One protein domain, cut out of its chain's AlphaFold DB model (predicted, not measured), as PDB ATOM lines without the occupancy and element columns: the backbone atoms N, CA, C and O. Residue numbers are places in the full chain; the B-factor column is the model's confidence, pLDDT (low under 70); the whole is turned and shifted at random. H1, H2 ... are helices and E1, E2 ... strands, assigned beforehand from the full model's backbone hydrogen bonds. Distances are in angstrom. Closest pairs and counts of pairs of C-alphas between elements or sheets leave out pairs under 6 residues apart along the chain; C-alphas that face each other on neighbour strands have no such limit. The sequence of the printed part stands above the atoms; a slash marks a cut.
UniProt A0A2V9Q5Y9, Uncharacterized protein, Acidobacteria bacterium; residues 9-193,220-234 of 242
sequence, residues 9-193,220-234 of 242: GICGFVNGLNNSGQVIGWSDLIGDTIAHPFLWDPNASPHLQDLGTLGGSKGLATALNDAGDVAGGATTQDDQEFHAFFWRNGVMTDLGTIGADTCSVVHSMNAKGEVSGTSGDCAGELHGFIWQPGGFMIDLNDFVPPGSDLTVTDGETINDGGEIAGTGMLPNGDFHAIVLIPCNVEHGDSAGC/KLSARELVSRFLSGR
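This is residues 9 to 193 and 220 to 234 of the 242 residues of an uncharacterized protein of Acidobacteria bacterium (UniProt A0A2V9Q5Y9). A strongly twisted sheet of four strands, E5 E6 E7 E8, is sandwiched between two others in a row of four small sheets stacked along the longest axis. E1 E2 E3 E4 is face to face with it on one side and E9 E10 E11 on the other; E12 E13 E14 follows at the far end, with H1 beside it, while H2 packs on the sheet E5 E6 E7 E8. The 200 printed residues hold eleven strands, H1, three strands and H2, in that order; each sheet is antiparallel in chain order. The class is mostly strand, and the whole is compact, with a radius of gyration of the C-alphas of 17.3 A and spans of 55 by 38 by 27 A.

E5 is residues 55 to 64, 21.6 A long, and bends by 84 degrees at residue 58; E6 is 70 to 76, E7 82 to 88, E8 91 to 96. E1, residues 9 to 17, is 21.4 A long from C-alpha 9 at (-47.735, 6.784, 10.361); E2 is 23 to 29, E3 35 to 40, E4 48 to 50. E9 is 103 to 109, E10 115 to 120, E11 126 to 131. H1 is 140 to 143. E12, 151 to 158, bends by 58 degrees at residue 154; E13 is 164 to 169, and E14, 175 to 180, ends at (-45.797, 11.277, -30.876). H2 is 223 to 232, 14.0 A long.

The four sheets make a stack of sheets, each a meander, with each strand the antiparallel neighbour of the one before. In the hairpin E5 and E6, N 60 and O 73 are 2.9 A apart, within hydrogen-bond range. E3 comes closest to E5 at the C-alphas of Pro 37 and Leu 60, 4.3 A apart. E7 comes closest to E9 at those of His 83 and Ser 104, 4.8 A, and E11 to E12 at those of Gly 128 and Asp 154, 3.7 A. H2 is on one face of the sheet E5 E6 E7 E8, two layers, at a height over the sheet of 8.9 A, over E5 and E6. H1 is on the sheet E12 E13 E14, over none of its strands, and only grazes the sheet E9 E10 E11. In H2 every O i to N i+4 pair is within hydrogen-bond range; H1 is too short for one.

The C-alphas farthest apart, of Gly 31 and Ala 191, are 58.9 A apart. Residues 194 to 219 are not printed, and C-alphas 193 and 220 are 37.8 A apart across the cut. Of the links that are printed whole, none is long. Mean pLDDT of the printed part is 91.0; residues 123 to 125, 184 to 193, 220, 230 and 232 to 234 are under 70.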
ATOM      1  N   GLY A   9     -48.323   8.126  10.388       94.56
ATOM      2  CA  GLY A   9     -47.735   6.784  10.361       94.56
ATOM      3  C   GLY A   9     -46.216   6.783  10.552       94.56
ATOM      4  O   GLY A   9     -45.586   7.823  10.760       94.56
ATOM      5  N   ILE A  10     -45.607   5.602  10.480       92.75
ATOM      6  CA  ILE A  10     -44.163   5.428  10.725       92.75
ATOM      7  C   ILE A  10     -43.287   5.595   9.480       92.75
ATOM      8  O   ILE A  10     -42.065   5.664   9.610       92.75
ATOM      9  N   CYS A  11     -43.871   5.594   8.281       91.00
ATOM     10  CA  CYS A  11     -43.137   5.671   7.022       91.00
ATOM     11  C   CYS A  11     -43.743   6.713   6.082       91.00
ATOM     12  O   CYS A  11     -44.957   6.864   5.981       91.00
ATOM     13  N   GLY A  12     -42.864   7.392   5.354       92.25
ATOM     14  CA  GLY A  12     -43.206   8.258   4.238       92.25
ATOM     15  C   GLY A  12     -42.007   8.381   3.308       92.25
ATOM     16  O   GLY A  12     -40.859   8.347   3.754       92.25
ATOM     17  N   PHE A  13     -42.271   8.465   2.009       93.75
ATOM     18  CA  PHE A  13     -41.243   8.537   0.976       93.75
ATOM     19  C   PHE A  13     -41.590   9.625  -0.026       93.75
ATOM     20  O   PHE A  13     -42.739   9.769  -0.436       93.75
ATOM     21  N   VAL A  14     -40.564  10.364  -0.436       95.62
ATOM     22  CA  VAL A  14     -40.659  11.410  -1.454       95.62
ATOM     23  C   VAL A  14     -40.495  10.807  -2.848       95.62
ATOM     24  O   VAL A  14     -39.690   9.894  -3.049       95.62
ATOM     25  N   ASN A  15     -41.243  11.335  -3.811       95.19
ATOM     26  CA  ASN A  15     -41.191  10.932  -5.216       95.19
ATOM     27  C   ASN A  15     -40.875  12.097  -6.162       95.19
ATOM     28  O   ASN A  15     -40.363  11.848  -7.247       95.19
ATOM     29  N   GLY A  16     -41.135  13.344  -5.760       96.12
ATOM     30  CA  GLY A  16     -40.924  14.515  -6.609       96.12
ATOM     31  C   GLY A  16     -40.691  15.793  -5.810       96.12
ATOM     32  O   GLY A  16     -41.099  15.892  -4.654       96.12
ATOM     33  N   LEU A  17     -40.014  16.748  -6.442       98.06
ATOM     34  CA  LEU A  17     -39.697  18.083  -5.935       98.06
ATOM     35  C   LEU A  17     -39.761  19.053  -7.121       98.06
ATOM     36  O   LEU A  17     -39.242  18.720  -8.184       98.06
ATOM     37  N   ASN A  18     -40.348  20.234  -6.933       98.25
ATOM     38  CA  ASN A  18     -40.377  21.287  -7.954       98.25
ATOM     39  C   ASN A  18     -39.525  22.510  -7.568       98.25
ATOM     40  O   ASN A  18     -38.956  22.575  -6.471       98.25
ATOM     41  N   ASN A  19     -39.442  23.502  -8.461       98.12
ATOM     42  CA  ASN A  19     -38.613  24.697  -8.258       98.12
ATOM     43  C   ASN A  19     -39.147  25.631  -7.159       98.12
ATOM     44  O   ASN A  19     -38.388  26.426  -6.602       98.12
ATOM     45  N   SER A  20     -40.428  25.506  -6.808       97.69
ATOM     46  CA  SER A  20     -41.054  26.210  -5.682       97.69
ATOM     47  C   SER A  20     -40.731  25.570  -4.325       97.69
ATOM     48  O   SER A  20     -41.130  26.088  -3.282       97.69
ATOM     49  N   GLY A  21     -39.997  24.453  -4.316       97.69
ATOM     50  CA  GLY A  21     -39.642  23.719  -3.108       97.69
ATOM     51  C   GLY A  21     -40.752  22.806  -2.592       97.69
ATOM     52  O   GLY A  21     -40.615  22.275  -1.495       97.69
ATOM     53  N   GLN A  22     -41.837  22.611  -3.345       98.62
ATOM     54  CA  GLN A  22     -42.895  21.678  -2.968       98.62
ATOM     55  C   GLN A  22     -42.433  20.242  -3.204       98.62
ATOM     56  O   GLN A  22     -41.750  19.961  -4.187       98.62
ATOM     57  N   VAL A  23     -42.819  19.328  -2.317       98.69
ATOM     58  CA  VAL A  23     -42.413  17.919  -2.353       98.69
ATOM     59  C   VAL A  23     -43.646  17.037  -2.365       98.69
ATOM     60  O   VAL A  23     -44.543  17.218  -1.550       98.69
ATOM     61  N   ILE A  24     -43.677  16.044  -3.243       98.62
ATOM     62  CA  ILE A  24     -44.745  15.041  -3.284       98.62
ATOM     63  C   ILE A  24     -44.220  13.662  -2.922       98.62
ATOM     64  O   ILE A  24     -43.025  13.370  -3.039       98.62
ATOM     65  N   GLY A  25     -45.131  12.784  -2.533       97.88
ATOM     66  CA  GLY A  25     -44.797  11.409  -2.224       97.88
ATOM     67  C   GLY A  25     -45.993  10.632  -1.719       97.88
ATOM     68  O   GLY A  25     -47.128  10.875  -2.129       97.88
ATOM     69  N   TRP A  26     -45.723   9.697  -0.821       97.12
ATOM     70  CA  TRP A  26     -46.736   8.969  -0.074       97.12
ATOM     71  C   TRP A  26     -46.316   8.820   1.382       97.12
ATOM     72  O   TRP A  26     -45.125   8.784   1.699       97.12
ATOM     73  N   SER A  27     -47.295   8.733   2.271       97.12
ATOM     74  CA  SER A  27     -47.079   8.541   3.698       97.12
ATOM     75  C   SER A  27     -48.123   7.604   4.265       97.12
ATOM     76  O   SER A  27     -49.307   7.706   3.945       97.12
ATOM     77  N   ASP A  28     -47.681   6.746   5.173       95.31
ATOM     78  CA  ASP A  28     -48.587   5.989   6.016       95.31
ATOM     79  C   ASP A  28     -49.359   6.944   6.931       95.31
ATOM     80  O   ASP A  28     -48.821   7.943   7.433       95.31
ATOM     81  N   LEU A  29     -50.630   6.616   7.139       95.88
ATOM     82  CA  LEU A  29     -51.482   7.231   8.149       95.88
ATOM     83  C   LEU A  29     -51.327   6.491   9.483       95.88
ATOM     84  O   LEU A  29     -50.701   5.432   9.577       95.88
ATOM     85  N   ILE A  30     -51.943   7.043  10.529       95.62
ATOM     86  CA  ILE A  30     -52.000   6.418  11.853       95.62
ATOM     87  C   ILE A  30     -52.441   4.951  11.731       95.62
ATOM     88  O   ILE A  30     -53.506   4.643  11.194       95.62
ATOM     89  N   GLY A  31     -51.629   4.046  12.279       92.44
ATOM     90  CA  GLY A  31     -51.893   2.608  12.277       92.44
ATOM     91  C   GLY A  31     -51.260   1.837  11.117       92.44
ATOM     92  O   GLY A  31     -51.414   0.619  11.088       92.44
ATOM     93  N   ASP A  32     -50.544   2.503  10.202       89.56
ATOM     94  CA  ASP A  32     -49.612   1.899   9.229       89.56
ATOM     95  C   ASP A  32     -50.242   0.853   8.281       89.56
ATOM     96  O   ASP A  32     -49.585  -0.062   7.781       89.56
ATOM     97  N   THR A  33     -51.553   0.951   8.049       88.94
ATOM     98  CA  THR A  33     -52.309   0.042   7.160       88.94
ATOM     99  C   THR A  33     -52.840   0.729   5.903       88.94
ATOM    100  O   THR A  33     -53.158   0.046   4.923       88.94
ATOM    101  N   ILE A  34     -52.883   2.060   5.931       93.81
ATOM    102  CA  ILE A  34     -53.396   2.977   4.913       93.81
ATOM    103  C   ILE A  34     -52.249   3.921   4.555       93.81
ATOM    104  O   ILE A  34     -51.535   4.372   5.453       93.81
ATOM    105  N   ALA A  35     -52.083   4.208   3.266       95.69
ATOM    106  CA  ALA A  35     -51.027   5.089   2.775       95.69
ATOM    107  C   ALA A  35     -51.606   6.081   1.775       95.69
ATOM    108  O   ALA A  35     -52.178   5.661   0.772       95.69
ATOM    109  N   HIS A  36     -51.464   7.376   2.026       97.81
ATOM    110  CA  HIS A  36     -51.992   8.402   1.133       97.81
ATOM    111  C   HIS A  36     -50.875   9.159   0.413       97.81
ATOM    112  O   HIS A  36     -49.785   9.333   0.972       97.81
ATOM    113  N   PRO A  37     -51.140   9.642  -0.814       98.31
ATOM    114  CA  PRO A  37     -50.317  10.655  -1.438       98.31
ATOM    115  C   PRO A  37     -50.315  11.933  -0.595       98.31
ATOM    116  O   PRO A  37     -51.339  12.323  -0.033       98.31
ATOM    117  N   PHE A  38     -49.165  12.599  -0.526       98.56
ATOM    118  CA  PHE A  38     -49.046  13.889   0.150       98.56
ATOM    119  C   PHE A  38     -48.463  14.957  -0.773       98.56
ATOM    120  O   PHE A  38     -47.710  14.646  -1.702       98.56
ATOM    121  N   LEU A  39     -48.760  16.212  -0.441       98.69
ATOM    122  CA  LEU A  39     -48.049  17.400  -0.904       98.69
ATOM    123  C   LEU A  39     -47.489  18.130   0.316       98.69
ATOM    124  O   LEU A  39     -48.231  18.504   1.219       98.69
ATOM    125  N   TRP A  40     -46.179  18.325   0.352       98.62
ATOM    126  CA  TRP A  40     -45.528  19.219   1.291       98.62
ATOM    127  C   TRP A  40     -45.241  20.550   0.604       98.62
ATOM    128  O   TRP A  40     -44.573  20.578  -0.429       98.62
ATOM    129  N   ASP A  41     -45.713  21.645   1.187       98.06
ATOM    130  CA  ASP A  41     -45.478  23.004   0.716       98.06
ATOM    131  C   ASP A  41     -44.929  23.871   1.869       98.06
ATOM    132  O   ASP A  41     -45.608  24.061   2.890       98.06
ATOM    133  N   PRO A  42     -43.711  24.433   1.729       96.88
ATOM    134  CA  PRO A  42     -43.099  25.263   2.767       96.88
ATOM    135  C   PRO A  42     -43.892  26.536   3.085       96.88
ATOM    136  O   PRO A  42     -43.673  27.138   4.135       96.88
ATOM    137  N   ASN A  43     -44.804  26.953   2.209       96.19
ATOM    138  CA  ASN A  43     -45.602  28.166   2.345       96.19
ATOM    139  C   ASN A  43     -47.068  27.886   2.721       96.19
ATOM    140  O   ASN A  43     -47.813  28.831   2.990       96.19
ATOM    141  N   ALA A  44     -47.494  26.619   2.758       95.75
ATOM    142  CA  ALA A  44     -48.848  26.238   3.154       95.75
ATOM    143  C   ALA A  44     -48.995  26.065   4.676       95.75
ATOM    144  O   ALA A  44     -48.027  25.892   5.412       95.75
ATOM    145  N   SER A  45     -50.238  26.088   5.158       94.25
ATOM    146  CA  SER A  45     -50.584  25.750   6.541       94.25
ATOM    147  C   SER A  45     -51.832  24.855   6.544       94.25
ATOM    148  O   SER A  45     -52.925  25.370   6.297       94.25
ATOM    149  N   PRO A  46     -51.715  23.549   6.851       95.25
ATOM    150  CA  PRO A  46     -50.490  22.840   7.239       95.25
ATOM    151  C   PRO A  46     -49.478  22.723   6.088       95.25
ATOM    152  O   PRO A  46     -49.864  22.732   4.925       95.25
ATOM    153  N   HIS A  47     -48.189  22.580   6.425       96.56
ATOM    154  CA  HIS A  47     -47.140  22.357   5.424       96.56
ATOM    155  C   HIS A  47     -47.278  20.999   4.735       96.56
ATOM    156  O   HIS A  47     -47.061  20.916   3.539       96.56
ATOM    157  N   LEU A  48     -47.622  19.942   5.479       98.06
ATOM    158  CA  LEU A  48     -47.843  18.601   4.940       98.06
ATOM    159  C   LEU A  48     -49.345  18.365   4.762       98.06
ATOM    160  O   LEU A  48     -50.087  18.291   5.744       98.06
ATOM    161  N   GLN A  49     -49.779  18.259   3.514       98.00
ATOM    162  CA  GLN A  49     -51.162  18.044   3.123       98.00
ATOM    163  C   GLN A  49     -51.378  16.591   2.702       98.00
ATOM    164  O   GLN A  49     -50.681  16.075   1.831       98.00
ATOM    165  N   ASP A  50     -52.383  15.955   3.300       98.19
ATOM    166  CA  ASP A  50     -52.947  14.703   2.804       98.19
ATOM    167  C   ASP A  50     -53.792  14.994   1.554       98.19
ATOM    168  O   ASP A  50     -54.709  15.820   1.608       98.19
ATOM    169  N   LEU A  51     -53.470  14.348   0.431       98.44
ATOM    170  CA  LEU A  51     -54.218  14.504  -0.821       98.44
ATOM    171  C   LEU A  51     -55.410  13.538  -0.919       98.44
ATOM    172  O   LEU A  51     -56.275  13.736  -1.770       98.44
ATOM    173  N   GLY A  52     -55.483  12.527  -0.048       97.88
ATOM    174  CA  GLY A  52     -56.524  11.502  -0.047       97.88
ATOM    175  C   GLY A  52     -56.364  10.461  -1.158       97.88
ATOM    176  O   GLY A  52     -55.293  10.270  -1.724       97.88
ATOM    177  N   THR A  53     -57.445   9.752  -1.465       98.06
ATOM    178  CA  THR A  53     -57.505   8.694  -2.488       98.06
ATOM    179  C   THR A  53     -58.803   8.817  -3.289       98.06
ATOM    180  O   THR A  53     -59.662   9.645  -2.983       98.06
ATOM    181  N   LEU A  54     -58.998   7.935  -4.272       98.12
ATOM    182  CA  LEU A  54     -60.227   7.828  -5.066       98.12
ATOM    183  C   LEU A  54     -61.321   6.994  -4.364       98.12
ATOM    184  O   LEU A  54     -62.123   6.317  -5.005       98.12
ATOM    185  N   GLY A  55     -61.344   7.013  -3.029       97.25
ATOM    186  CA  GLY A  55     -62.272   6.237  -2.195       97.25
ATOM    187  C   GLY A  55     -61.701   4.921  -1.654       97.25
ATOM    188  O   GLY A  55     -62.356   4.262  -0.848       97.25
ATOM    189  N   GLY A  56     -60.485   4.546  -2.060       96.69
ATOM    190  CA  GLY A  56     -59.754   3.396  -1.529       96.69
ATOM    191  C   GLY A  56     -58.827   3.727  -0.355       96.69
ATOM    192  O   GLY A  56     -58.863   4.814   0.221       96.69
ATOM    193  N   SER A  57     -57.967   2.778   0.009       96.25
ATOM    194  CA  SER A  57     -57.058   2.864   1.161       96.25
ATOM    195  C   SER A  57     -55.612   3.235   0.820       96.25
ATOM    196  O   SER A  57     -54.786   3.399   1.727       96.25
ATOM    197  N   LYS A  58     -55.249   3.300  -0.467       96.00
ATOM    198  CA  LYS A  58     -53.857   3.492  -0.880       96.00
ATOM    199  C   LYS A  58     -53.717   4.459  -2.046       96.00
ATOM    200  O   LYS A  58     -54.497   4.421  -2.986       96.00
ATOM    201  N   GLY A  59     -52.652   5.249  -2.042       96.75
ATOM    202  CA  GLY A  59     -52.236   6.021  -3.206       96.75
ATOM    203  C   GLY A  59     -50.828   6.581  -3.077       96.75
ATOM    204  O   GLY A  59     -50.196   6.498  -2.022       96.75
ATOM    205  N   LEU A  60     -50.334   7.133  -4.178       96.69
ATOM    206  CA  LEU A  60     -49.029   7.767  -4.278       96.69
ATOM    207  C   LEU A  60     -49.037   8.855  -5.349       96.69
ATOM    208  O   LEU A  60     -49.619   8.678  -6.415       96.69
ATOM    209  N   ALA A  61     -48.353   9.960  -5.068       98.31
ATOM    210  CA  ALA A  61     -48.071  10.995  -6.049       98.31
ATOM    211  C   ALA A  61     -46.741  10.679  -6.748       98.31
ATOM    212  O   ALA A  61     -45.765  10.324  -6.078       98.31
ATOM    213  N   THR A  62     -46.698  10.782  -8.075       97.06
ATOM    214  CA  THR A  62     -45.520  10.436  -8.893       97.06
ATOM    215  C   THR A  62     -45.041  11.577  -9.781       97.06
ATOM    216  O   THR A  62     -43.858  11.602 -10.105       97.06
ATOM    217  N   ALA A  63     -45.900  12.545 -10.105       98.19
ATOM    218  CA  ALA A  63     -45.542  13.709 -10.907       98.19
ATOM    219  C   ALA A  63     -46.016  15.013 -10.251       98.19
ATOM    220  O   ALA A  63     -47.100  15.078  -9.672       98.19
ATOM    221  N   LEU A  64     -45.184  16.048 -10.340       98.69
ATOM    222  CA  LEU A  64     -45.414  17.388  -9.803       98.69
ATOM    223  C   LEU A  64     -44.858  18.399 -10.806       98.69
ATOM    224  O   LEU A  64     -43.710  18.253 -11.225       98.69
ATOM    225  N   ASN A  65     -45.639  19.420 -11.162       98.50
ATOM    226  CA  ASN A  65     -45.161  20.532 -11.989       98.50
ATOM    227  C   ASN A  65     -44.917  21.800 -11.143       98.50
ATOM    228  O   ASN A  65     -45.250  21.864  -9.957       98.50
ATOM    229  N   ASP A  66     -44.328  22.832 -11.751       98.31
ATOM    230  CA  ASP A  66     -44.015  24.099 -11.068       98.31
ATOM    231  C   ASP A  66     -45.263  24.935 -10.717       98.31
ATOM    232  O   ASP A  66     -45.178  25.842  -9.887       98.31
ATOM    233  N   ALA A  67     -46.427  24.615 -11.295       98.00
ATOM    234  CA  ALA A  67     -47.707  25.215 -10.919       98.00
ATOM    235  C   ALA A  67     -48.299  24.607  -9.631       98.00
ATOM    236  O   ALA A  67     -49.294  25.121  -9.117       98.00
ATOM    237  N   GLY A  68     -47.689  23.542  -9.098       98.25
ATOM    238  CA  GLY A  68     -48.176  22.821  -7.923       98.25
ATOM    239  C   GLY A  68     -49.270  21.800  -8.237       98.25
ATOM    240  O   GLY A  68     -49.927  21.311  -7.316       98.25
ATOM    241  N   ASP A  69     -49.472  21.467  -9.514       98.69
ATOM    242  CA  ASP A  69     -50.328  20.346  -9.890       98.69
ATOM    243  C   ASP A  69     -49.633  19.035  -9.556       98.69
ATOM    244  O   ASP A  69     -48.422  18.898  -9.744       98.69
ATOM    245  N   VAL A  70     -50.412  18.057  -9.105       98.88
ATOM    246  CA  VAL A  70     -49.909  16.744  -8.711       98.88
ATOM    247  C   VAL A  70     -50.640  15.673  -9.498       98.88
ATOM    248  O   VAL A  70     -51.864  15.682  -9.565       98.88
ATOM    249  N   ALA A  71     -49.912  14.710 -10.040       98.75
ATOM    250  CA  ALA A  71     -50.491  13.516 -10.630       98.75
ATOM    251  C   ALA A  71     -49.868  12.264 -10.006       98.75
ATOM    252  O   ALA A  71     -48.752  12.274  -9.472       98.75
ATOM    253  N   GLY A  72     -50.627  11.180 -10.008       98.12
ATOM    254  CA  GLY A  72     -50.244   9.953  -9.329       98.12
ATOM    255  C   GLY A  72     -51.249   8.849  -9.570       98.12
ATOM    256  O   GLY A  72     -52.013   8.914 -10.525       98.12
ATOM    257  N   GLY A  73     -51.267   7.849  -8.695       96.81
ATOM    258  CA  GLY A  73     -52.283   6.805  -8.727       96.81
ATOM    259  C   GLY A  73     -52.838   6.504  -7.342       96.81
ATOM    260  O   GLY A  73     -52.130   6.607  -6.335       96.81
ATOM    261  N   ALA A  74     -54.111   6.138  -7.283       97.50
ATOM    262  CA  ALA A  74     -54.803   5.797  -6.051       97.50
ATOM    263  C   ALA A  74     -55.797   4.659  -6.280       97.50
ATOM    264  O   ALA A  74     -56.320   4.464  -7.376       97.50
ATOM    265  N   THR A  75     -56.053   3.889  -5.228       97.38
ATOM    266  CA  THR A  75     -57.083   2.865  -5.264       97.38
ATOM    267  C   THR A  75     -58.469   3.494  -5.201       97.38
ATOM    268  O   THR A  75     -58.696   4.484  -4.490       97.38
ATOM    269  N   THR A  76     -59.392   2.914  -5.962       96.94
ATOM    270  CA  THR A  76     -60.812   3.277  -5.951       96.94
ATOM    271  C   THR A  76     -61.533   2.612  -4.775       96.94
ATOM    272  O   THR A  76     -60.916   1.908  -3.965       96.94
ATOM    273  N   GLN A  77     -62.842   2.850  -4.654       96.69
ATOM    274  CA  GLN A  77     -63.693   2.273  -3.611       96.69
ATOM    275  C   GLN A  77     -63.417   0.773  -3.398       96.69
ATOM    276  O   GLN A  77     -63.329  -0.010  -4.343       96.69
ATOM    277  N   ASP A  78     -63.280   0.383  -2.129       93.31
ATOM    278  CA  ASP A  78     -63.010  -0.995  -1.687       93.31
ATOM    279  C   ASP A  78     -61.731  -1.624  -2.275       93.31
ATOM    280  O   ASP A  78     -61.604  -2.851  -2.335       93.31
ATOM    281  N   ASP A  79     -60.776  -0.786  -2.692       93.88
ATOM    282  CA  ASP A  79     -59.507  -1.174  -3.315       93.88
ATOM    283  C   ASP A  79     -59.666  -2.085  -4.546       93.88
ATOM    284  O   ASP A  79     -58.821  -2.955  -4.787       93.88
ATOM    285  N   GLN A  80     -60.757  -1.919  -5.303       91.81
ATOM    286  CA  GLN A  80     -61.052  -2.764  -6.464       91.81
ATOM    287  C   GLN A  80     -60.154  -2.443  -7.661       91.81
ATOM    288  O   GLN A  80     -59.607  -3.360  -8.277       91.81
ATOM    289  N   GLU A  81     -59.965  -1.159  -7.958       94.06
ATOM    290  CA  GLU A  81     -59.206  -0.677  -9.116       94.06
ATOM    291  C   GLU A  81     -58.091   0.274  -8.674       94.06
ATOM    292  O   GLU A  81     -58.062   0.742  -7.530       94.06
ATOM    293  N   PHE A  82     -57.138   0.529  -9.572       94.69
ATOM    294  CA  PHE A  82     -56.036   1.459  -9.335       94.69
ATOM    295  C   PHE A  82     -55.972   2.488 -10.453       94.69
ATOM    296  O   PHE A  82     -55.453   2.195 -11.525       94.69
ATOM    297  N   HIS A  83     -56.489   3.684 -10.215       97.06
ATOM    298  CA  HIS A  83     -56.568   4.699 -11.256       97.06
ATOM    299  C   HIS A  83     -55.533   5.791 -11.054       97.06
ATOM    300  O   HIS A  83     -55.218   6.196  -9.929       97.06
ATOM    301  N   ALA A  84     -55.045   6.296 -12.178       97.62
ATOM    302  CA  ALA A  84     -54.356   7.556 -12.260       97.62
ATOM    303  C   ALA A  84     -55.281   8.678 -11.770       97.62
ATOM    304  O   ALA A  84     -56.468   8.716 -12.092       97.62
ATOM    305  N   PHE A  85     -54.730   9.612 -11.004       98.62
ATOM    306  CA  PHE A  85     -55.435  10.812 -10.577       98.62
ATOM    307  C   PHE A  85     -54.662  12.063 -10.981       98.62
ATOM    308  O   PHE A  85     -53.432  12.052 -11.097       98.62
ATOM    309  N   PHE A  86     -55.398  13.162 -11.099       98.75
ATOM    310  CA  PHE A  86     -54.861  14.514 -11.156       98.75
ATOM    311  C   PHE A  86     -55.414  15.335  -9.994       98.75
ATOM    312  O   PHE A  86     -56.617  15.345  -9.743       98.75
ATOM    313  N   TRP A  87     -54.544  16.025  -9.273       98.69
ATOM    314  CA  TRP A  87     -54.887  16.869  -8.143       98.69
ATOM    315  C   TRP A  87     -54.469  18.307  -8.418       98.69
ATOM    316  O   TRP A  87     -53.324  18.588  -8.775       98.69
ATOM    317  N   ARG A  88     -55.411  19.228  -8.212       97.69
ATOM    318  CA  ARG A  88     -55.195  20.670  -8.344       97.69
ATOM    319  C   ARG A  88     -56.064  21.402  -7.336       97.69
ATOM    320  O   ARG A  88     -57.276  21.205  -7.302       97.69
ATOM    321  N   ASN A  89     -55.451  22.276  -6.541       94.19
ATOM    322  CA  ASN A  89     -56.149  23.176  -5.615       94.19
ATOM    323  C   ASN A  89     -57.166  22.469  -4.696       94.19
ATOM    324  O   ASN A  89     -58.288  22.940  -4.516       94.19
ATOM    325  N   GLY A  90     -56.787  21.324  -4.125       94.94
ATOM    326  CA  GLY A  90     -57.641  20.566  -3.203       94.94
ATOM    327  C   GLY A  90     -58.650  19.632  -3.870       94.94
ATOM    328  O   GLY A  90     -59.398  18.966  -3.159       94.94
ATOM    329  N   VAL A  91     -58.679  19.557  -5.202       96.88
ATOM    330  CA  VAL A  91     -59.599  18.691  -5.947       96.88
ATOM    331  C   VAL A  91     -58.825  17.543  -6.580       96.88
ATOM    332  O   VAL A  91     -57.976  17.779  -7.435       96.88
ATOM    333  N   MET A  92     -59.149  16.310  -6.183       97.94
ATOM    334  CA  MET A  92     -58.686  15.088  -6.843       97.94
ATOM    335  C   MET A  92     -59.674  14.689  -7.943       97.94
ATOM    336  O   MET A  92     -60.868  14.544  -7.696       97.94
ATOM    337  N   THR A  93     -59.160  14.519  -9.153       98.19
ATOM    338  CA  THR A  93     -59.884  14.077 -10.344       98.19
ATOM    339  C   THR A  93     -59.413  12.674 -10.693       98.19
ATOM    340  O   THR A  93     -58.217  12.469 -10.890       98.19
ATOM    341  N   ASP A  94     -60.341  11.724 -10.769       98.06
ATOM    342  CA  ASP A  94     -60.077  10.407 -11.349       98.06
ATOM    343  C   ASP A  94     -59.856  10.564 -12.860       98.06
ATOM    344  O   ASP A  94     -60.712  11.130 -13.547       98.06
ATOM    345  N   LEU A  95     -58.712  10.105 -13.375       97.94
ATOM    346  CA  LEU A  95     -58.441  10.118 -14.817       97.94
ATOM    347  C   LEU A  95     -59.102   8.937 -15.537       97.94
ATOM    348  O   LEU A  95     -59.245   8.972 -16.761       97.94
ATOM    349  N   GLY A  96     -59.515   7.916 -14.783       95.69
ATOM    350  CA  GLY A  96     -60.093   6.683 -15.284       95.69
ATOM    351  C   GLY A  96     -59.072   5.807 -16.001       95.69
ATOM    352  O   GLY A  96     -57.870   5.830 -15.719       95.69
ATOM    353  N   THR A  97     -59.577   5.014 -16.935       95.56
ATOM    354  CA  THR A  97     -58.819   4.046 -17.726       95.56
ATOM    355  C   THR A  97     -59.320   4.044 -19.172       95.56
ATOM    356  O   THR A  97     -60.348   4.650 -19.498       95.56
ATOM    357  N   ILE A  98     -58.596   3.366 -20.060       93.69
ATOM    358  CA  ILE A  98     -59.010   3.141 -21.445       93.69
ATOM    359  C   ILE A  98     -59.929   1.913 -21.512       93.69
ATOM    360  O   ILE A  98     -59.571   0.801 -21.133       93.69
ATOM    361  N   GLY A  99     -61.142   2.097 -22.038       89.56
ATOM    362  CA  GLY A  99     -62.074   0.995 -22.289       89.56
ATOM    363  C   GLY A  99     -62.522   0.268 -21.015       89.56
ATOM    364  O   GLY A  99     -63.267   0.826 -20.216       89.56
ATOM    365  N   ALA A 100     -62.141  -1.007 -20.886       89.06
ATOM    366  CA  ALA A 100     -62.480  -1.874 -19.750       89.06
ATOM    367  C   ALA A 100     -61.250  -2.235 -18.894       89.06
ATOM    368  O   ALA A 100     -61.288  -3.206 -18.133       89.06
ATOM    369  N   ASP A 101     -60.159  -1.489 -19.063       91.62
ATOM    370  CA  ASP A 101     -58.973  -1.583 -18.222       91.62
ATOM    371  C   ASP A 101     -59.328  -1.262 -16.765       91.62
ATOM    372  O   ASP A 101     -60.205  -0.447 -16.483       91.62
ATOM    373  N   THR A 102     -58.618  -1.887 -15.831       91.75
ATOM    374  CA  THR A 102     -58.854  -1.729 -14.383       91.75
ATOM    375  C   THR A 102     -57.758  -0.923 -13.696       91.75
ATOM    376  O   THR A 102     -57.779  -0.748 -12.475       91.75
ATOM    377  N   CYS A 103     -56.735  -0.525 -14.455       93.00
ATOM    378  CA  CYS A 103     -55.561   0.135 -13.928       93.00
ATOM    379  C   CYS A 103     -55.047   1.233 -14.843       93.00
ATOM    380  O   CYS A 103     -54.964   1.043 -16.050       93.00
ATOM    381  N   SER A 104     -54.603   2.339 -14.259       95.25
ATOM    382  CA  SER A 104     -53.839   3.364 -14.961       95.25
ATOM    383  C   SER A 104     -52.748   3.948 -14.066       95.25
ATOM    384  O   SER A 104     -52.886   4.047 -12.845       95.25
ATOM    385  N   VAL A 105     -51.610   4.281 -14.675       92.94
ATOM    386  CA  VAL A 105     -50.406   4.767 -13.994       92.94
ATOM    387  C   VAL A 105     -49.895   6.007 -14.706       92.94
ATOM    388  O   VAL A 105     -49.779   6.020 -15.927       92.94
ATOM    389  N   VAL A 106     -49.563   7.032 -13.922       96.00
ATOM    390  CA  VAL A 106     -48.915   8.255 -14.403       96.00
ATOM    391  C   VAL A 106     -47.405   8.069 -14.436       96.00
ATOM    392  O   VAL A 106     -46.805   7.788 -13.391       96.00
ATOM    393  N   HIS A 107     -46.806   8.311 -15.604       95.25
ATOM    394  CA  HIS A 107     -45.351   8.306 -15.784       95.25
ATOM    395  C   HIS A 107     -44.774   9.717 -15.802       95.25
ATOM    396  O   HIS A 107     -43.762   9.971 -15.150       95.25
ATOM    397  N   SER A 108     -45.437  10.651 -16.493       97.56
ATOM    398  CA  SER A 108     -44.941  12.018 -16.649       97.56
ATOM    399  C   SER A 108     -46.065  13.046 -16.754       97.56
ATOM    400  O   SER A 108     -47.205  12.727 -17.095       97.56
ATOM    401  N   MET A 109     -45.727  14.293 -16.430       98.50
ATOM    402  CA  MET A 109     -46.615  15.446 -16.517       98.50
ATOM    403  C   MET A 109     -45.814  16.686 -16.903       98.50
ATOM    404  O   MET A 109     -44.753  16.936 -16.330       98.50
ATOM    405  N   ASN A 110     -46.343  17.484 -17.829       98.25
ATOM    406  CA  ASN A 110     -45.702  18.723 -18.268       98.25
ATOM    407  C   ASN A 110     -46.216  19.973 -17.520       98.25
ATOM    408  O   ASN A 110     -47.110  19.909 -16.663       98.25
ATOM    409  N   ALA A 111     -45.676  21.147 -17.855       97.94
ATOM    410  CA  ALA A 111     -46.035  22.424 -17.232       97.94
ATOM    411  C   ALA A 111     -47.496  22.857 -17.466       97.94
ATOM    412  O   ALA A 111     -48.013  23.685 -16.717       97.94
ATOM    413  N   LYS A 112     -48.180  22.303 -18.475       97.31
ATOM    414  CA  LYS A 112     -49.610  22.549 -18.741       97.31
ATOM    415  C   LYS A 112     -50.524  21.650 -17.894       97.31
ATOM    416  O   LYS A 112     -51.734  21.880 -17.835       97.31
ATOM    417  N   GLY A 113     -49.953  20.653 -17.215       98.00
ATOM    418  CA  GLY A 113     -50.692  19.619 -16.492       98.00
ATOM    419  C   GLY A 113     -51.219  18.512 -17.406       98.00
ATOM    420  O   GLY A 113     -52.129  17.792 -17.005       98.00
ATOM    421  N   GLU A 114     -50.689  18.389 -18.627       98.25
ATOM    422  CA  GLU A 114     -50.948  17.240 -19.494       98.25
ATOM    423  C   GLU A 114     -50.149  16.050 -18.968       98.25
ATOM    424  O   GLU A 114     -48.977  16.189 -18.610       98.25
ATOM    425  N   VAL A 115     -50.798  14.894 -18.892       98.50
ATOM    426  CA  VAL A 115     -50.291  13.695 -18.227       98.50
ATOM    427  C   VAL A 115     -50.159  12.578 -19.251       98.50
ATOM    428  O   VAL A 115     -51.127  12.281 -19.950       98.50
ATOM    429  N   SER A 116     -48.990  11.940 -19.303       97.94
ATOM    430  CA  SER A 116     -48.769  10.714 -20.069       97.94
ATOM    431  C   SER A 116     -48.587   9.519 -19.140       97.94
ATOM    432  O   SER A 116     -48.083   9.633 -18.012       97.94
ATOM    433  N   GLY A 117     -49.010   8.352 -19.611       96.06
ATOM    434  CA  GLY A 117     -48.937   7.154 -18.800       96.06
ATOM    435  C   GLY A 117     -49.328   5.886 -19.532       96.06
ATOM    436  O   GLY A 117     -49.306   5.815 -20.764       96.06
ATOM    437  N   THR A 118     -49.708   4.890 -18.740       93.94
ATOM    438  CA  THR A 118     -50.194   3.601 -19.226       93.94
ATOM    439  C   THR A 118     -51.517   3.240 -18.564       93.94
ATOM    440  O   THR A 118     -51.651   3.365 -17.349       93.94
ATOM    441  N   SER A 119     -52.478   2.768 -19.354       94.62
ATOM    442  CA  SER A 119     -53.715   2.115 -18.917       94.62
ATOM    443  C   SER A 119     -53.630   0.621 -19.219       94.62
ATOM    444  O   SER A 119     -52.966   0.231 -20.174       94.62
ATOM    445  N   GLY A 120     -54.246  -0.226 -18.401       91.06
ATOM    446  CA  GLY A 120     -54.170  -1.665 -18.590       91.06
ATOM    447  C   GLY A 120     -54.854  -2.503 -17.520       91.06
ATOM    448  O   GLY A 120     -55.625  -2.030 -16.685       91.06
ATOM    449  N   ASP A 121     -54.504  -3.785 -17.493       83.19
ATOM    450  CA  ASP A 121     -55.070  -4.773 -16.568       83.19
ATOM    451  C   ASP A 121     -54.203  -5.046 -15.326       83.19
ATOM    452  O   ASP A 121     -54.356  -6.081 -14.669       83.19
ATOM    453  N   CYS A 122     -53.266  -4.139 -15.018       75.44
ATOM    454  CA  CYS A 122     -52.249  -4.291 -13.970       75.44
ATOM    455  C   CYS A 122     -51.295  -5.496 -14.150       75.44
ATOM    456  O   CYS A 122     -50.494  -5.772 -13.246       75.44
ATOM    457  N   ALA A 123     -51.371  -6.238 -15.261       66.88
ATOM    458  CA  ALA A 123     -50.674  -7.511 -15.440       66.88
ATOM    459  C   ALA A 123     -49.920  -7.655 -16.772       66.88
ATOM    460  O   ALA A 123     -49.113  -8.579 -16.880       66.88
ATOM    461  N   GLY A 124     -50.107  -6.751 -17.738       63.41
ATOM    462  CA  GLY A 124     -49.239  -6.660 -18.918       63.41
ATOM    463  C   GLY A 124     -49.913  -6.244 -20.222       63.41
ATOM    464  O   GLY A 124     -49.200  -6.022 -21.194       63.41
ATOM    465  N   GLU A 125     -51.242  -6.112 -20.265       67.94
ATOM    466  CA  GLU A 125     -51.905  -5.413 -21.376       67.94
ATOM    467  C   GLU A 125     -51.787  -3.916 -21.116       67.94
ATOM    468  O   GLU A 125     -52.219  -3.459 -20.057       67.94
ATOM    469  N   LEU A 126     -51.150  -3.184 -22.027       83.12
ATOM    470  CA  LEU A 126     -50.759  -1.797 -21.806       83.12
ATOM    471  C   LEU A 126     -51.157  -0.944 -23.014       83.12
ATOM    472  O   LEU A 126     -50.766  -1.235 -24.144       83.12
ATOM    473  N   HIS A 127     -51.909   0.116 -22.747       90.00
ATOM    474  CA  HIS A 127     -52.221   1.198 -23.668       90.00
ATOM    475  C   HIS A 127     -51.505   2.450 -23.185       90.00
ATOM    476  O   HIS A 127     -51.730   2.897 -22.056       90.00
ATOM    477  N   GLY A 128     -50.666   3.047 -24.029       94.38
ATOM    478  CA  GLY A 128     -50.187   4.397 -23.753       94.38
ATOM    479  C   GLY A 128     -51.373   5.361 -23.734       94.38
ATOM    480  O   GLY A 128     -52.251   5.257 -24.588       94.38
ATOM    481  N   PHE A 129     -51.403   6.303 -22.792       96.50
ATOM    482  CA  PHE A 129     -52.425   7.349 -22.776       96.50
ATOM    483  C   PHE A 129     -51.836   8.755 -22.702       96.50
ATOM    484  O   PHE A 129     -50.739   8.957 -22.173       96.50
ATOM    485  N   ILE A 130     -52.626   9.726 -23.164       97.19
ATOM    486  CA  ILE A 130     -52.519  11.137 -22.776       97.19
ATOM    487  C   ILE A 130     -53.829  11.606 -22.140       97.19
ATOM    488  O   ILE A 130     -54.923  11.219 -22.552       97.19
ATOM    489  N   TRP A 131     -53.723  12.453 -21.124       97.81
ATOM    490  CA  TRP A 131     -54.842  13.155 -20.513       97.81
ATOM    491  C   TRP A 131     -54.512  14.640 -20.360       97.81
ATOM    492  O   TRP A 131     -53.370  15.005 -20.094       97.81
ATOM    493  N   GLN A 132     -55.523  15.498 -20.482       95.81
ATOM    494  CA  GLN A 132     -55.400  16.940 -20.271       95.81
ATOM    495  C   GLN A 132     -56.452  17.447 -19.272       95.81
ATOM    496  O   GLN A 132     -57.562  16.903 -19.240       95.81
ATOM    497  N   PRO A 133     -56.169  18.517 -18.503       94.00
ATOM    498  CA  PRO A 133     -57.111  19.072 -17.539       94.00
ATOM    499  C   PRO A 133     -58.494  19.371 -18.125       94.00
ATOM    500  O   PRO A 133     -58.632  20.128 -19.081       94.00
ATOM    501  N   GLY A 134     -59.533  18.789 -17.518       89.12
ATOM    502  CA  GLY A 134     -60.925  18.923 -17.967       89.12
ATOM    503  C   GLY A 134     -61.318  18.010 -19.136       89.12
ATOM    504  O   GLY A 134     -62.455  18.083 -19.598       89.12
ATOM    505  N   GLY A 135     -60.398  17.166 -19.608       90.81
ATOM    506  CA  GLY A 135     -60.636  16.152 -20.627       90.81
ATOM    507  C   GLY A 135     -60.874  14.754 -20.055       90.81
ATOM    508  O   GLY A 135     -61.116  14.557 -18.864       90.81
ATOM    509  N   PHE A 136     -60.781  13.774 -20.945       92.50
ATOM    510  CA  PHE A 136     -60.824  12.342 -20.662       92.50
ATOM    511  C   PHE A 136     -59.531  11.700 -21.184       92.50
ATOM    512  O   PHE A 136     -58.775  12.333 -21.922       92.50
ATOM    513  N   MET A 137     -59.249  10.471 -20.754       95.38
ATOM    514  CA  MET A 137     -58.063   9.732 -21.180       95.38
ATOM    515  C   MET A 137     -58.175   9.358 -22.664       95.38
ATOM    516  O   MET A 137     -59.178   8.780 -23.079       95.38
ATOM    517  N   ILE A 138     -57.162   9.701 -23.459       94.69
ATOM    518  CA  ILE A 138     -57.078   9.394 -24.892       94.69
ATOM    519  C   ILE A 138     -56.043   8.288 -25.087       94.69
ATOM    520  O   ILE A 138     -54.927   8.394 -24.574       94.69
ATOM    521  N   ASP A 139     -56.408   7.249 -25.836       95.38
ATOM    522  CA  ASP A 139     -55.503   6.161 -26.208       95.38
ATOM    523  C   ASP A 139     -54.505   6.646 -27.264       95.38
ATOM    524  O   ASP A 139     -54.890   7.159 -28.316       95.38
ATOM    525  N   LEU A 140     -53.207   6.475 -27.010       94.69
ATOM    526  CA  LEU A 140     -52.171   6.870 -27.964       94.69
ATOM    527  C   LEU A 140     -52.217   6.045 -29.259       94.69
ATOM    528  O   LEU A 140     -51.711   6.494 -30.290       94.69
ATOM    529  N   ASN A 141     -52.861   4.875 -29.243       93.69
ATOM    530  CA  ASN A 141     -53.113   4.080 -30.443       93.69
ATOM    531  C   ASN A 141     -54.078   4.756 -31.428       93.69
ATOM    532  O   ASN A 141     -54.054   4.416 -32.615       93.69
ATOM    533  N   ASP A 142     -54.862   5.747 -30.991       91.75
ATOM    534  CA  ASP A 142     -55.709   6.546 -31.886       91.75
ATOM    535  C   ASP A 142     -54.885   7.443 -32.827       91.75
ATOM    536  O   ASP A 142     -55.381   7.854 -33.877       91.75
ATOM    537  N   PHE A 143     -53.615   7.703 -32.493       90.44
ATOM    538  CA  PHE A 143     -52.682   8.498 -33.301       90.44
ATOM    539  C   PHE A 143     -51.734   7.647 -34.158       90.44
ATOM    540  O   PHE A 143     -50.884   8.186 -34.870       90.44
ATOM    541  N   VAL A 144     -51.842   6.316 -34.105       90.00
ATOM    542  CA  VAL A 144     -51.005   5.431 -34.924       90.00
ATOM    543  C   VAL A 144     -51.449   5.503 -36.393       90.00
ATOM    544  O   VAL A 144     -52.613   5.203 -36.692       90.00
ATOM    545  N   PRO A 145     -50.535   5.806 -37.340       86.56
ATOM    546  CA  PRO A 145     -50.885   5.934 -38.748       86.56
ATOM    547  C   PRO A 145     -51.587   4.699 -39.329       86.56
ATOM    548  O   PRO A 145     -51.141   3.572 -39.091       86.56
ATOM    549  N   PRO A 146     -52.645   4.868 -40.153       84.38
ATOM    550  CA  PRO A 146     -53.266   3.763 -40.865       84.38
ATOM    551  C   PRO A 146     -52.235   2.968 -41.671       84.38
ATOM    552  O   PRO A 146     -51.456   3.538 -42.432       84.38
ATOM    553  N   GLY A 147     -52.256   1.643 -41.515       86.69
ATOM    554  CA  GLY A 147     -51.307   0.732 -42.163       86.69
ATOM    555  C   GLY A 147     -50.005   0.505 -41.391       86.69
ATOM    556  O   GLY A 147     -49.183  -0.279 -41.850       86.69
ATOM    557  N   SER A 148     -49.818   1.153 -40.238       90.56
ATOM    558  CA  SER A 148     -48.770   0.781 -39.289       90.56
ATOM    559  C   SER A 148     -49.163  -0.489 -38.529       90.56
ATOM    560  O   SER A 148     -50.296  -0.604 -38.060       90.56
ATOM    561  N   ASP A 149     -48.208  -1.405 -38.371       92.06
ATOM    562  CA  ASP A 149     -48.342  -2.611 -37.541       92.06
ATOM    563  C   ASP A 149     -47.993  -2.356 -36.059       92.06
ATOM    564  O   ASP A 149     -48.032  -3.264 -35.231       92.06
ATOM    565  N   LEU A 150     -47.609  -1.125 -35.722       93.25
ATOM    566  CA  LEU A 150     -47.185  -0.723 -34.388       93.25
ATOM    567  C   LEU A 150     -48.378  -0.591 -33.435       93.25
ATOM    568  O   LEU A 150     -49.364   0.062 -33.766       93.25
ATOM    569  N   THR A 151     -48.254  -1.136 -32.228       94.06
ATOM    570  CA  THR A 151     -49.178  -0.893 -31.110       94.06
ATOM    571  C   THR A 151     -48.440  -0.140 -30.011       94.06
ATOM    572  O   THR A 151     -47.435  -0.633 -29.512       94.06
ATOM    573  N   VAL A 152     -48.898   1.053 -29.640       94.12
ATOM    574  CA  VAL A 152     -48.310   1.863 -28.563       94.12
ATOM    575  C   VAL A 152     -48.665   1.247 -27.214       94.12
ATOM    576  O   VAL A 152     -49.846   1.117 -26.887       94.12
ATOM    577  N   THR A 153     -47.649   0.897 -26.426       92.62
ATOM    578  CA  THR A 153     -47.826   0.243 -25.122       92.62
ATOM    579  C   THR A 153     -47.712   1.216 -23.954       92.62
ATOM    580  O   THR A 153     -48.368   1.029 -22.935       92.62
ATOM    581  N   ASP A 154     -46.922   2.282 -24.080       90.00
ATOM    582  CA  ASP A 154     -46.748   3.275 -23.017       90.00
ATOM    583  C   ASP A 154     -46.453   4.686 -23.554       90.00
ATOM    584  O   ASP A 154     -45.938   4.876 -24.656       90.00
ATOM    585  N   GLY A 155     -46.830   5.689 -22.755       91.81
ATOM    586  CA  GLY A 155     -46.398   7.079 -22.894       91.81
ATOM    587  C   GLY A 155     -45.479   7.452 -21.733       91.81
ATOM    588  O   GLY A 155     -45.934   8.021 -20.741       91.81
ATOM    589  N   GLU A 156     -44.200   7.099 -21.839       93.94
ATOM    590  CA  GLU A 156     -43.206   7.228 -20.761       93.94
ATOM    591  C   GLU A 156     -42.953   8.674 -20.334       93.94
ATOM    592  O   GLU A 156     -42.827   8.975 -19.147       93.94
ATOM    593  N   THR A 157     -42.872   9.595 -21.290       96.44
ATOM    594  CA  THR A 157     -42.601  10.999 -20.979       96.44
ATOM    595  C   THR A 157     -43.319  11.946 -21.915       96.44
ATOM    596  O   THR A 157     -43.479  11.646 -23.094       96.44
ATOM    597  N   ILE A 158     -43.684  13.110 -21.385       97.75
ATOM    598  CA  ILE A 158     -44.223  14.248 -22.116       97.75
ATOM    599  C   ILE A 158     -43.400  15.493 -21.774       97.75
ATOM    600  O   ILE A 158     -43.049  15.715 -20.614       97.75
ATOM    601  N   ASN A 159     -43.062  16.299 -22.778       96.31
ATOM    602  CA  ASN A 159     -42.410  17.595 -22.570       96.31
ATOM    603  C   ASN A 159     -43.443  18.750 -22.592       96.31
ATOM    604  O   ASN A 159     -44.640  18.546 -22.802       96.31
ATOM    605  N   ASP A 160     -42.990  19.994 -22.419       95.81
ATOM    606  CA  ASP A 160     -43.879  21.171 -22.436       95.81
ATOM    607  C   ASP A 160     -44.435  21.522 -23.831       95.81
ATOM    608  O   ASP A 160     -45.450  22.223 -23.939       95.81
ATOM    609  N   GLY A 161     -43.800  21.027 -24.900       92.44
ATOM    610  CA  GLY A 161     -44.290  21.139 -26.277       92.44
ATOM    611  C   GLY A 161     -45.465  20.201 -26.573       92.44
ATOM    612  O   GLY A 161     -46.266  20.489 -27.465       92.44
ATOM    613  N   GLY A 162     -45.641  19.164 -25.751       92.94
ATOM    614  CA  GLY A 162     -46.667  18.136 -25.896       92.94
ATOM    615  C   GLY A 162     -46.180  16.903 -26.659       92.94
ATOM    616  O   GLY A 162     -46.978  16.004 -26.914       92.94
ATOM    617  N   GLU A 163     -44.897  16.829 -27.030       94.69
ATOM    618  CA  GLU A 163     -44.320  15.607 -27.579       94.69
ATOM    619  C   GLU A 163     -44.259  14.515 -26.512       94.69
ATOM    620  O   GLU A 163     -43.791  14.742 -25.391       94.69
ATOM    621  N   ILE A 164     -44.687  13.310 -26.891       96.75
ATOM    622  CA  ILE A 164     -44.686  12.135 -26.023       96.75
ATOM    623  C   ILE A 164     -43.677  11.137 -26.565       96.75
ATOM    624  O   ILE A 164     -43.805  10.701 -27.707       96.75
ATOM    625  N   ALA A 165     -42.702  10.733 -25.755       96.50
ATOM    626  CA  ALA A 165     -41.849   9.593 -26.072       96.50
ATOM    627  C   ALA A 165     -42.290   8.367 -25.271       96.50
ATOM    628  O   ALA A 165     -42.711   8.482 -24.118       96.50
ATOM    629  N   GLY A 166     -42.176   7.195 -25.885       95.25
ATOM    630  CA  GLY A 166     -42.588   5.936 -25.278       95.25
ATOM    631  C   GLY A 166     -42.165   4.739 -26.111       95.25
ATOM    632  O   GLY A 166     -41.223   4.811 -26.912       95.25
ATOM    633  N   THR A 167     -42.907   3.658 -25.949       93.69
ATOM    634  CA  THR A 167     -42.645   2.357 -26.543       93.69
ATOM    635  C   THR A 167     -43.851   1.905 -27.352       93.69
ATOM    636  O   THR A 167     -45.005   2.000 -26.927       93.69
ATOM    637  N   GLY A 168     -43.582   1.383 -28.543       93.56
ATOM    638  CA  GLY A 168     -44.542   0.603 -29.306       93.56
ATOM    639  C   GLY A 168     -44.018  -0.801 -29.567       93.56
ATOM    640  O   GLY A 168     -42.814  -1.041 -29.571       93.56
ATOM    641  N   MET A 169     -44.929  -1.732 -29.803       93.31
ATOM    642  CA  MET A 169     -44.647  -3.134 -30.063       93.31
ATOM    643  C   MET A 169     -45.114  -3.507 -31.470       93.31
ATOM    644  O   MET A 169     -46.202  -3.120 -31.903       93.31
ATOM    645  N   LEU A 170     -44.284  -4.257 -32.186       93.50
ATOM    646  CA  LEU A 170     -44.622  -4.858 -33.473       93.50
ATOM    647  C   LEU A 170     -45.253  -6.251 -33.291       93.50
ATOM    648  O   LEU A 170     -45.052  -6.887 -32.255       93.50
ATOM    649  N   PRO A 171     -45.940  -6.812 -34.309       92.88
ATOM    650  CA  PRO A 171     -46.596  -8.122 -34.201       92.88
ATOM    651  C   PRO A 171     -45.638  -9.295 -33.959       92.88
ATOM    652  O   PRO A 171     -46.061 -10.380 -33.565       92.88
ATOM    653  N   ASN A 172     -44.343  -9.107 -34.225       91.19
ATOM    654  CA  ASN A 172     -43.302 -10.090 -33.932       91.19
ATOM    655  C   ASN A 172     -42.812 -10.038 -32.468       91.19
ATOM    656  O   ASN A 172     -41.981 -10.864 -32.094       91.19
ATOM    657  N   GLY A 173     -43.328  -9.105 -31.659       89.25
ATOM    658  CA  GLY A 173     -42.955  -8.890 -30.261       89.25
ATOM    659  C   GLY A 173     -41.777  -7.936 -30.051       89.25
ATOM    660  O   GLY A 173     -41.365  -7.743 -28.908       89.25
ATOM    661  N   ASP A 174     -41.227  -7.343 -31.116       92.69
ATOM    662  CA  ASP A 174     -40.140  -6.373 -30.987       92.69
ATOM    663  C   ASP A 174     -40.667  -5.034 -30.463       92.69
ATOM    664  O   ASP A 174     -41.699  -4.532 -30.915       92.69
ATOM    665  N   PHE A 175     -39.912  -4.432 -29.544       92.00
ATOM    666  CA  PHE A 175     -40.194  -3.104 -29.012       92.00
ATOM    667  C   PHE A 175     -39.407  -2.034 -29.765       92.00
ATOM    668  O   PHE A 175     -38.189  -2.134 -29.934       92.00
ATOM    669  N   HIS A 176     -40.106  -0.988 -30.185       94.00
ATOM    670  CA  HIS A 176     -39.564   0.191 -30.840       94.00
ATOM    671  C   HIS A 176     -39.780   1.418 -29.956       94.00
ATOM    672  O   HIS A 176     -40.867   1.620 -29.420       94.00
ATOM    673  N   ALA A 177     -38.760   2.272 -29.855       95.44
ATOM    674  CA  ALA A 177     -38.945   3.614 -29.319       95.44
ATOM    675  C   ALA A 177     -39.790   4.441 -30.294       95.44
ATOM    676  O   ALA A 177     -39.590   4.373 -31.513       95.44
ATOM    677  N   ILE A 178     -40.716   5.225 -29.756       94.38
ATOM    678  CA  ILE A 178     -41.632   6.063 -30.528       94.38
ATOM    679  C   ILE A 178     -41.600   7.495 -30.008       94.38
ATOM    680  O   ILE A 178     -41.270   7.740 -28.847       94.38
ATOM    681  N   VAL A 179     -41.984   8.434 -30.870       94.25
ATOM    682  CA  VAL A 179     -42.309   9.804 -30.479       94.25
ATOM    683  C   VAL A 179     -43.614  10.185 -31.165       94.25
ATOM    684  O   VAL A 179     -43.713  10.086 -32.389       94.25
ATOM    685  N   LEU A 180     -44.602  10.607 -30.382       91.81
ATOM    686  CA  LEU A 180     -45.797  11.277 -30.876       91.81
ATOM    687  C   LEU A 180     -45.552  12.781 -30.833       91.81
ATOM    688  O   LEU A 180     -45.151  13.319 -29.803       91.81
ATOM    689  N   ILE A 181     -45.789  13.443 -31.961       89.56
ATOM    690  CA  ILE A 181     -45.566  14.878 -32.139       89.56
ATOM    691  C   ILE A 181     -46.934  15.530 -32.370       89.56
ATOM    692  O   ILE A 181     -47.678  15.063 -33.237       89.56
ATOM    693  N   PRO A 182     -47.306  16.568 -31.602       83.69
ATOM    694  CA  PRO A 182     -48.618  17.180 -31.711       83.69
ATOM    695  C   PRO A 182     -48.769  17.996 -33.000       83.69
ATOM    696  O   PRO A 182     -47.865  18.706 -33.440       83.69
ATOM    697  N   CYS A 183     -49.979  17.958 -33.558       75.81
ATOM    698  CA  CYS A 183     -50.377  18.674 -34.767       75.81
ATOM    699  C   CYS A 183     -50.619  20.164 -34.503       75.81
ATOM    700  O   CYS A 183     -51.757  20.633 -34.512       75.81
ATOM    701  N   ASN A 184     -49.567  20.933 -34.231       69.94
ATOM    702  CA  ASN A 184     -49.695  22.370 -34.004       69.94
ATOM    703  C   ASN A 184     -48.712  23.190 -34.857       69.94
ATOM    704  O   ASN A 184     -47.756  22.685 -35.444       69.94
ATOM    705  N   VAL A 185     -48.970  24.498 -34.928       62.91
ATOM    706  CA  VAL A 185     -48.172  25.448 -35.718       62.91
ATOM    707  C   VAL A 185     -46.713  25.550 -35.268       62.91
ATOM    708  O   VAL A 185     -45.867  25.932 -36.072       62.91
ATOM    709  N   GLU A 186     -46.408  25.204 -34.015       68.31
ATOM    710  CA  GLU A 186     -45.041  25.207 -33.484       68.31
ATOM    711  C   GLU A 186     -44.215  24.048 -34.060       68.31
ATOM    712  O   GLU A 186     -43.009  24.195 -34.243       68.31
ATOM    713  N   HIS A 187     -44.873  22.948 -34.441       67.88
ATOM    714  CA  HIS A 187     -44.247  21.758 -35.024       67.88
ATOM    715  C   HIS A 187     -44.238  21.758 -36.563       67.88
ATOM    716  O   HIS A 187     -43.724  20.834 -37.180       67.88
ATOM    717  N   GLY A 188     -44.743  22.817 -37.210       58.09
ATOM    718  CA  GLY A 188     -44.608  23.018 -38.661       58.09
ATOM    719  C   GLY A 188     -45.454  22.095 -39.550       58.09
ATOM    720  O   GLY A 188     -45.307  22.138 -40.774       58.09
ATOM    721  N   ASP A 189     -46.366  21.310 -38.973       59.41
ATOM    722  CA  ASP A 189     -47.092  20.257 -39.682       59.41
ATOM    723  C   ASP A 189     -48.481  20.704 -40.161       59.41
ATOM    724  O   ASP A 189     -49.458  20.708 -39.415       59.41
ATOM    725  N   SER A 190     -48.600  21.043 -41.450       52.69
ATOM    726  CA  SER A 190     -49.894  21.314 -42.109       52.69
ATOM    727  C   SER A 190     -50.290  20.280 -43.175       52.69
ATOM    728  O   SER A 190     -51.319  20.441 -43.827       52.69
ATOM    729  N   ALA A 191     -49.484  19.238 -43.409       51.22
ATOM    730  CA  ALA A 191     -49.707  18.281 -44.498       51.22
ATOM    731  C   ALA A 191     -49.204  16.872 -44.142       51.22
ATOM    732  O   ALA A 191     -48.210  16.401 -44.686       51.22
ATOM    733  N   GLY A 192     -49.882  16.195 -43.216       55.22
ATOM    734  CA  GLY A 192     -49.540  14.820 -42.824       55.22
ATOM    735  C   GLY A 192     -49.917  14.463 -41.392       55.22
ATOM    736  O   GLY A 192     -49.914  13.287 -41.041       55.22
ATOM    737  N   CYS A 193     -50.276  15.468 -40.595       64.88
ATOM    738  CA  CYS A 193     -50.669  15.265 -39.217       64.88
ATOM    739  C   CYS A 193     -52.030  14.575 -39.106       64.88
ATOM    740  O   CYS A 193     -52.956  14.869 -39.868       64.88
ATOM    741  N   LYS A 220     -52.357 -12.104 -11.861       66.56
ATOM    742  CA  LYS A 220     -52.829 -10.714 -11.859       66.56
ATOM    743  C   LYS A 220     -52.763 -10.164 -10.438       66.56
ATOM    744  O   LYS A 220     -53.275 -10.791  -9.505       66.56
ATOM    745  N   LEU A 221     -52.091  -9.032 -10.277       73.00
ATOM    746  CA  LEU A 221     -52.019  -8.342  -8.997       73.00
ATOM    747  C   LEU A 221     -53.333  -7.612  -8.759       73.00
ATOM    748  O   LEU A 221     -53.859  -6.973  -9.665       73.00
ATOM    749  N   SER A 222     -53.845  -7.680  -7.533       80.06
ATOM    750  CA  SER A 222     -54.893  -6.748  -7.107       80.06
ATOM    751  C   SER A 222     -54.359  -5.311  -7.095       80.06
ATOM    752  O   SER A 222     -53.161  -5.101  -6.889       80.06
ATOM    753  N   ALA A 223     -55.241  -4.317  -7.225       78.88
ATOM    754  CA  ALA A 223     -54.894  -2.897  -7.103       78.88
ATOM    755  C   ALA A 223     -54.086  -2.611  -5.821       78.88
ATOM    756  O   ALA A 223     -53.037  -1.962  -5.838       78.88
ATOM    757  N   ARG A 224     -54.506  -3.215  -4.702       78.81
ATOM    758  CA  ARG A 224     -53.802  -3.131  -3.417       78.81
ATOM    759  C   ARG A 224     -52.394  -3.731  -3.455       78.81
ATOM    760  O   ARG A 224     -51.477  -3.163  -2.853       78.81
ATOM    761  N   GLU A 225     -52.208  -4.879  -4.107       81.38
ATOM    762  CA  GLU A 225     -50.894  -5.517  -4.266       81.38
ATOM    763  C   GLU A 225     -49.986  -4.708  -5.190       81.38
ATOM    764  O   GLU A 225     -48.797  -4.591  -4.898       81.38
ATOM    765  N   LEU A 226     -50.533  -4.116  -6.255       75.00
ATOM    766  CA  LEU A 226     -49.791  -3.274  -7.187       75.00
ATOM    767  C   LEU A 226     -49.205  -2.060  -6.465       75.00
ATOM    768  O   LEU A 226     -47.986  -1.882  -6.460       75.00
ATOM    769  N   VAL A 227     -50.044  -1.296  -5.757       76.62
ATOM    770  CA  VAL A 227     -49.560  -0.173  -4.945       76.62
ATOM    771  C   VAL A 227     -48.551  -0.672  -3.928       76.62
ATOM    772  O   VAL A 227     -47.443  -0.159  -3.859       76.62
ATOM    773  N   SER A 228     -48.860  -1.745  -3.201       78.81
ATOM    774  CA  SER A 228     -47.932  -2.283  -2.203       78.81
ATOM    775  C   SER A 228     -46.587  -2.706  -2.803       78.81
ATOM    776  O   SER A 228     -45.576  -2.571  -2.121       78.81
ATOM    777  N   ARG A 229     -46.513  -3.156  -4.062       74.62
ATOM    778  CA  ARG A 229     -45.239  -3.399  -4.763       74.62
ATOM    779  C   ARG A 229     -44.491  -2.104  -5.065       74.62
ATOM    780  O   ARG A 229     -43.298  -2.039  -4.773       74.62
ATOM    781  N   PHE A 230     -45.177  -1.079  -5.566       68.81
ATOM    782  CA  PHE A 230     -44.575   0.239  -5.788       68.81
ATOM    783  C   PHE A 230     -44.047   0.865  -4.487       68.81
ATOM    784  O   PHE A 230     -42.947   1.420  -4.478       68.81
ATOM    785  N   LEU A 231     -44.771   0.709  -3.374       72.81
ATOM    786  CA  LEU A 231     -44.340   1.186  -2.055       72.81
ATOM    787  C   LEU A 231     -43.210   0.313  -1.462       72.81
ATOM    788  O   LEU A 231     -42.239   0.833  -0.916       72.81
ATOM    789  N   SER A 232     -43.301  -1.018  -1.582       61.34
ATOM    790  CA  SER A 232     -42.350  -1.963  -0.962       61.34
ATOM    791  C   SER A 232     -41.019  -2.095  -1.693       61.34
ATOM    792  O   SER A 232     -40.010  -2.343  -1.036       61.34
ATOM    793  N   GLY A 233     -40.966  -1.845  -3.006       58.38
ATOM    794  CA  GLY A 233     -39.708  -1.762  -3.759       58.38
ATOM    795  C   GLY A 233     -38.761  -0.662  -3.258       58.38
ATOM    796  O   GLY A 233     -37.590  -0.645  -3.624       58.38
ATOM    797  N   ARG A 234     -39.258   0.239  -2.400       52.31
ATOM    798  CA  ARG A 234     -38.499   1.322  -1.758       52.31
ATOM    799  C   ARG A 234     -38.373   1.154  -0.238       52.31
ATOM    800  O   ARG A 234     -37.756   1.988   0.418       52.31
TER     801      ARG A 234